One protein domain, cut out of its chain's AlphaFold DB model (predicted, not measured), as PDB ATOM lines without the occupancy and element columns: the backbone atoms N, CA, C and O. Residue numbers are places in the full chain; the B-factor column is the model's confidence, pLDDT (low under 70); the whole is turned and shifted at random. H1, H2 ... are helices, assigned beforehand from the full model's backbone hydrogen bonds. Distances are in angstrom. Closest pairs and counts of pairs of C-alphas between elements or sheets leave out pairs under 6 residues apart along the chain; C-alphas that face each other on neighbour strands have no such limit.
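What this domain is: This is residues 40 to 91 of the 246 residues of an uncharacterized protein of Anaerolineaceae bacterium (UniProt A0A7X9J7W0). One long straight helix, H2, makes the length of a rod, and a much shorter helix, H1, is folded back over its first half to form a lopsided helical hairpin. Residues 59 to 64, the turn between the two helices, stick out at one end of the rod, while residues 40 to 48, which bear no named helix, continue from H1 over the later part of H2. The printed part has 52 residues with two named helices, H1 then H2 along the chain, and no named strand; its class is all helix. It is loose, with a radius of gyration of the C-alphas of 12.9 A, and spans 44 by 15 by 13 A.

How they stand to each other: H2, residues 65 to 89, is the longest helix. H1, residues 49 to 58, touches it, and the closest C-alphas are those of Leu 51 and Lys 73, 6.4 A apart. H2 touches H1 with residues 66 to 77 alone. The two run opposite ways at a shallow tilt of 34 degrees, only just short of steep, and form a helical hairpin. Their centres are 12.1 A apart. Every O i to N i+4 pair is within hydrogen-bond range in H2, and 5 of 6 are in H1.

Where its parts are: H2 measures 36.6 A from C-alpha 65 at (10.490, 39.430, 6.101) to C-alpha 89 at (37.915, 17.690, -4.503). H1 measures 15.2 A and begins at C-alpha 49, at (22.934, 34.796, -8.383).

The domain as a whole: The two C-alphas farthest apart, those of Gly 63 and Pro 91, are 44.3 A from each other. The printed part has no cut. The link from H1 to H2, six residues, is short, and its residues 59 to 64 stand free. The mean pLDDT of the printed part is 73.7; it is under 70 at residues 40 to 42, 59, 61 to 67 and 90 to 91.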
ATOM      1  N   ASN A  40      35.830  35.219  -2.201       46.84
ATOM      2  CA  ASN A  40      37.016  34.972  -3.025       46.84
ATOM      3  C   ASN A  40      37.626  33.556  -2.939       46.84
ATOM      4  O   ASN A  40      38.722  33.357  -3.452       46.84
ATOM      5  N   LEU A  41      36.994  32.579  -2.278       54.41
ATOM      6  CA  LEU A  41      37.490  31.187  -2.267       54.41
ATOM      7  C   LEU A  41      36.598  30.204  -3.037       54.41
ATOM      8  O   LEU A  41      37.036  29.090  -3.313       54.41
ATOM      9  N   ALA A  42      35.372  30.595  -3.392       60.09
ATOM     10  CA  ALA A  42      34.504  29.784  -4.235       60.09
ATOM     11  C   ALA A  42      34.679  30.217  -5.701       60.09
ATOM     12  O   ALA A  42      34.702  31.421  -5.964       60.09
ATOM     13  N   PRO A  43      34.792  29.281  -6.659       70.44
ATOM     14  CA  PRO A  43      34.721  29.617  -8.077       70.44
ATOM     15  C   PRO A  43      33.456  30.428  -8.384       70.44
ATOM     16  O   PRO A  43      32.409  30.158  -7.796       70.44
ATOM     17  N   GLU A  44      33.521  31.383  -9.316       73.38
ATOM     18  CA  GLU A  44      32.391  32.281  -9.623       73.38
ATOM     19  C   GLU A  44      31.102  31.522  -9.977       73.38
ATOM     20  O   GLU A  44      30.019  31.922  -9.561       73.38
ATOM     21  N   TYR A  45      31.215  30.370 -10.649       75.88
ATOM     22  CA  TYR A  45      30.073  29.511 -10.987       75.88
ATOM     23  C   TYR A  45      29.399  28.845  -9.774       75.88
ATOM     24  O   TYR A  45      28.282  28.349  -9.898       75.88
ATOM     25  N   CYS A  46      30.058  28.802  -8.611       77.75
ATOM     26  CA  CYS A  46      29.483  28.289  -7.368       77.75
ATOM     27  C   CYS A  46      28.725  29.363  -6.576       77.75
ATOM     28  O   CYS A  46      28.103  29.019  -5.571       77.75
ATOM     29  N   ILE A  47      28.789  30.641  -6.969       81.31
ATOM     30  CA  ILE A  47      28.133  31.747  -6.261       81.31
ATOM     31  C   ILE A  47      26.694  31.888  -6.788       81.31
ATOM     32  O   ILE A  47      26.512  32.267  -7.946       81.31
ATOM     33  N   PRO A  48      25.653  31.629  -5.974       78.31
ATOM     34  CA  PRO A  48      24.273  31.754  -6.430       78.31
ATOM     35  C   PRO A  48      23.919  33.211  -6.745       78.31
ATOM     36  O   PRO A  48      24.157  34.105  -5.929       78.31
ATOM     37  N   VAL A  49      23.302  33.449  -7.907       78.25
ATOM     38  CA  VAL A  49      22.934  34.796  -8.383       78.25
ATOM     39  C   VAL A  49      21.965  35.484  -7.415       78.25
ATOM     40  O   VAL A  49      22.066  36.690  -7.182       78.25
ATOM     41  N   GLU A  50      21.075  34.728  -6.760       76.62
ATOM     42  CA  GLU A  50      20.113  35.302  -5.812       76.62
ATOM     43  C   GLU A  50      20.765  35.812  -4.519       76.62
ATOM     44  O   GLU A  50      20.169  36.626  -3.812       76.62
ATOM     45  N   LEU A  51      21.994  35.382  -4.204       76.31
ATOM     46  CA  LEU A  51      22.695  35.787  -2.986       76.31
ATOM     47  C   LEU A  51      22.985  37.298  -2.980       76.31
ATOM     48  O   LEU A  51      22.917  37.939  -1.931       76.31
ATOM     49  N   GLN A  52      23.276  37.887  -4.145       74.00
ATOM     50  CA  GLN A  52      23.523  39.328  -4.268       74.00
ATOM     51  C   GLN A  52      22.244  40.140  -4.034       74.00
ATOM     52  O   GLN A  52      22.266  41.108  -3.272       74.00
ATOM     53  N   ALA A  53      21.122  39.703  -4.614       75.62
ATOM     54  CA  ALA A  53      19.823  40.347  -4.437       75.62
ATOM     55  C   ALA A  53      19.338  40.271  -2.979       75.62
ATOM     56  O   ALA A  53      18.899  41.272  -2.421       75.62
ATOM     57  N   ILE A  54      19.498  39.115  -2.323       75.19
ATOM     58  CA  ILE A  54      19.108  38.934  -0.915       75.19
ATOM     59  C   ILE A  54      19.980  39.787   0.018       75.19
ATOM     60  O   ILE A  54      19.468  40.381   0.962       75.19
ATOM     61  N   ASN A  55      21.286  39.900  -0.245       74.94
ATOM     62  CA  ASN A  55      22.169  40.771   0.537       74.94
ATOM     63  C   ASN A  55      21.822  42.258   0.382       74.94
ATOM     64  O   ASN A  55      21.904  43.003   1.358       74.94
ATOM     65  N   ALA A  56      21.432  42.684  -0.822       75.69
ATOM     66  CA  ALA A  56      20.975  44.047  -1.069       75.69
ATOM     67  C   ALA A  56      19.660  44.346  -0.330       75.69
ATOM     68  O   ALA A  56      19.516  45.428   0.236       75.69
ATOM     69  N   GLU A  57      18.742  43.380  -0.270       71.94
ATOM     70  CA  GLU A  57      17.451  43.535   0.408       71.94
ATOM     71  C   GLU A  57      17.592  43.554   1.939       71.94
ATOM     72  O   GLU A  57      17.078  44.455   2.600       71.94
ATOM     73  N   LEU A  58      18.398  42.647   2.508       70.06
ATOM     74  CA  LEU A  58      18.705  42.604   3.947       70.06
ATOM     75  C   LEU A  58      19.416  43.872   4.459       70.06
ATOM     76  O   LEU A  58      19.450  44.114   5.665       70.06
ATOM     77  N   SER A  59      20.012  44.669   3.567       69.31
ATOM     78  CA  SER A  59      20.699  45.915   3.924       69.31
ATOM     79  C   SER A  59      19.768  47.126   4.091       69.31
ATOM     80  O   SER A  59      20.241  48.167   4.546       69.31
ATOM     81  N   LYS A  60      18.478  47.014   3.721       70.81
ATOM     82  CA  LYS A  60      17.575  48.171   3.583       70.81
ATOM     83  C   LYS A  60      16.563  48.399   4.716       70.81
ATOM     84  O   LYS A  60      16.269  49.566   4.932       70.81
ATOM     85  N   ASP A  61      16.074  47.390   5.452       61.12
ATOM     86  CA  ASP A  61      15.392  47.567   6.760       61.12
ATOM     87  C   ASP A  61      15.057  46.219   7.445       61.12
ATOM     88  O   ASP A  61      14.872  45.204   6.775       61.12
ATOM     89  N   SER A  62      14.954  46.195   8.781       57.94
ATOM     90  CA  SER A  62      14.762  44.985   9.603       57.94
ATOM     91  C   SER A  62      13.310  44.774  10.062       57.94
ATOM     92  O   SER A  62      12.921  45.216  11.143       57.94
ATOM     93  N   GLY A  63      12.512  44.049   9.274       58.31
ATOM     94  CA  GLY A  63      11.172  43.567   9.657       58.31
ATOM     95  C   GLY A  63      11.025  42.052   9.470       58.31
ATOM     96  O   GLY A  63      11.936  41.418   8.959       58.31
ATOM     97  N   ALA A  64       9.889  41.450   9.843       54.09
ATOM     98  CA  ALA A  64       9.668  39.987   9.851       54.09
ATOM     99  C   ALA A  64       9.897  39.250   8.501       54.09
ATOM    100  O   ALA A  64      10.038  38.031   8.483       54.09
ATOM    101  N   ALA A  65      10.007  39.971   7.377       55.31
ATOM    102  CA  ALA A  65      10.490  39.430   6.101       55.31
ATOM    103  C   ALA A  65      11.990  39.040   6.123       55.31
ATOM    104  O   ALA A  65      12.437  38.270   5.272       55.31
ATOM    105  N   ASN A  66      12.760  39.512   7.111       62.97
ATOM    106  CA  ASN A  66      14.174  39.188   7.284       62.97
ATOM    107  C   ASN A  66      14.411  37.731   7.658       62.97
ATOM    108  O   ASN A  66      15.402  37.181   7.203       62.97
ATOM    109  N   GLU A  67      13.568  37.091   8.470       68.38
ATOM    110  CA  GLU A  67      13.874  35.734   8.958       68.38
ATOM    111  C   GLU A  67      13.907  34.715   7.812       68.38
ATOM    112  O   GLU A  67      14.874  33.968   7.682       68.38
ATOM    113  N   LEU A  68      12.926  34.772   6.904       73.69
ATOM    114  CA  LEU A  68      12.890  33.929   5.703       73.69
ATOM    115  C   LEU A  68      14.026  34.257   4.724       73.69
ATOM    116  O   LEU A  68      14.592  33.361   4.097       73.69
ATOM    117  N   LEU A  69      14.394  35.535   4.591       75.62
ATOM    118  CA  LEU A  69      15.521  35.953   3.752       75.62
ATOM    119  C   LEU A  69      16.873  35.534   4.351       75.62
ATOM    120  O   LEU A  69      17.773  35.152   3.605       75.62
ATOM    121  N   ILE A  70      17.011  35.543   5.678       79.94
ATOM    122  CA  ILE A  70      18.187  35.055   6.412       79.94
ATOM    123  C   ILE A  70      18.297  33.534   6.281       79.94
ATOM    124  O   ILE A  70      19.388  33.026   6.013       79.94
ATOM    125  N   GLU A  71      17.190  32.801   6.405       81.62
ATOM    126  CA  GLU A  71      17.160  31.350   6.199       81.62
ATOM    127  C   GLU A  71      17.553  30.998   4.758       81.62
ATOM    128  O   GLU A  71      18.455  30.185   4.533       81.62
ATOM    129  N   LYS A  72      16.965  31.691   3.774       81.25
ATOM    130  CA  LYS A  72      17.296  31.510   2.356       81.25
ATOM    131  C   LYS A  72      18.756  31.847   2.062       81.25
ATOM    132  O   LYS A  72      19.432  31.080   1.379       81.25
ATOM    133  N   LYS A  73      19.278  32.946   2.613       83.00
ATOM    134  CA  LYS A  73      20.701  33.297   2.520       83.00
ATOM    135  C   LYS A  73      21.582  32.189   3.094       83.00
ATOM    136  O   LYS A  73      22.538  31.784   2.445       83.00
ATOM    137  N   THR A  74      21.238  31.664   4.265       84.25
ATOM    138  CA  THR A  74      22.003  30.597   4.928       84.25
ATOM    139  C   THR A  74      22.018  29.313   4.092       84.25
ATOM    140  O   THR A  74      23.064  28.677   3.953       84.25
ATOM    141  N   ALA A  75      20.887  28.950   3.482       85.19
ATOM    142  CA  ALA A  75      20.796  27.804   2.580       85.19
ATOM    143  C   ALA A  75      21.653  27.989   1.313       85.19
ATOM    144  O   ALA A  75      22.380  27.075   0.919       85.19
ATOM    145  N   LEU A  76      21.633  29.184   0.715       84.12
ATOM    146  CA  LEU A  76      22.447  29.515  -0.459       84.12
ATOM    147  C   LEU A  76      23.947  29.553  -0.132       84.12
ATOM    148  O   LEU A  76      24.757  29.038  -0.899       84.12
ATOM    149  N   GLU A  77      24.336  30.086   1.027       83.69
ATOM    150  CA  GLU A  77      25.728  30.061   1.494       83.69
ATOM    151  C   GLU A  77      26.219  28.635   1.771       83.69
ATOM    152  O   GLU A  77      27.382  28.319   1.506       83.69
ATOM    153  N   LYS A  78      25.348  27.759   2.287       85.44
ATOM    154  CA  LYS A  78      25.656  26.337   2.468       85.44
ATOM    155  C   LYS A  78      25.862  25.642   1.119       85.44
ATOM    156  O   LYS A  78      26.882  24.982   0.945       85.44
ATOM    157  N   SER A  79      24.967  25.865   0.158       82.75
ATOM    158  CA  SER A  79      25.088  25.320  -1.200       82.75
ATOM    159  C   SER A  79      26.364  25.797  -1.909       82.75
ATOM    160  O   SER A  79      27.091  24.987  -2.483       82.75
ATOM    161  N   MET A  80      26.713  27.081  -1.779       84.00
ATOM    162  CA  MET A  80      27.966  27.638  -2.303       84.00
ATOM    163  C   MET A  80      29.198  26.939  -1.705       84.00
ATOM    164  O   MET A  80      30.135  26.605  -2.429       84.00
ATOM    165  N   LYS A  81      29.206  26.693  -0.386       82.50
ATOM    166  CA  LYS A  81      30.307  25.988   0.296       82.50
ATOM    167  C   LYS A  81      30.415  24.526  -0.134       82.50
ATOM    168  O   LYS A  81      31.526  24.038  -0.315       82.50
ATOM    169  N   GLU A  82      29.288  23.843  -0.313       84.12
ATOM    170  CA  GLU A  82      29.249  22.459  -0.801       84.12
ATOM    171  C   GLU A  82      29.752  22.363  -2.250       84.12
ATOM    172  O   GLU A  82      30.577  21.501  -2.549       84.12
ATOM    173  N   CYS A  83      29.356  23.301  -3.119       80.50
ATOM    174  CA  CYS A  83      29.874  23.418  -4.484       80.50
ATOM    175  C   CYS A  83      31.387  23.669  -4.501       80.50
ATOM    176  O   CYS A  83      32.117  22.978  -5.206       80.50
ATOM    177  N   ALA A  84      31.878  24.605  -3.683       81.25
ATOM    178  CA  ALA A  84      33.304  24.911  -3.600       81.25
ATOM    179  C   ALA A  84      34.128  23.722  -3.068       81.25
ATOM    180  O   ALA A  84      35.214  23.451  -3.579       81.25
ATOM    181  N   ALA A  85      33.610  22.985  -2.080       80.88
ATOM    182  CA  ALA A  85      34.257  21.782  -1.559       80.88
ATOM    183  C   ALA A  85      34.309  20.659  -2.607       80.88
ATOM    184  O   ALA A  85      35.346  20.014  -2.766       80.88
ATOM    185  N   LEU A  86      33.221  20.459  -3.358       78.19
ATOM    186  CA  LEU A  86      33.171  19.479  -4.441       78.19
ATOM    187  C   LEU A  86      34.130  19.859  -5.578       78.19
ATOM    188  O   LEU A  86      34.919  19.023  -6.015       78.19
ATOM    189  N   ALA A  87      34.126  21.124  -5.995       72.19
ATOM    190  CA  ALA A  87      35.026  21.655  -7.015       72.19
ATOM    191  C   ALA A  87      36.508  21.524  -6.625       72.19
ATOM    192  O   ALA A  87      37.329  21.208  -7.476       72.19
ATOM    193  N   ALA A  88      36.851  21.722  -5.348       74.56
ATOM    194  CA  ALA A  88      38.216  21.534  -4.852       74.56
ATOM    195  C   ALA A  88      38.628  20.052  -4.747       74.56
ATOM    196  O   ALA A  88      39.819  19.744  -4.780       74.56
ATOM    197  N   SER A  89      37.664  19.138  -4.597       73.69
ATOM    198  CA  SER A  89      37.915  17.690  -4.503       73.69
ATOM    199  C   SER A  89      38.085  17.003  -5.858       73.69
ATOM    200  O   SER A  89      38.658  15.916  -5.933       73.69
ATOM    201  N   LEU A  90      37.590  17.628  -6.927       67.38
ATOM    202  CA  LEU A  90      37.717  17.123  -8.282       67.38
ATOM    203  C   LEU A  90      38.965  17.737  -8.926       67.38
ATOM    204  O   LEU A  90      39.149  18.954  -8.853       67.38
ATOM    205  N   PRO A  91      39.837  16.937  -9.567       68.19
ATOM    206  CA  PRO A  91      40.891  17.514 -10.386       68.19
ATOM    207  C   PRO A  91      40.246  18.414 -11.456       68.19
ATOM    208  O   PRO A  91      39.147  18.094 -11.928       68.19
TER     209      PRO A  91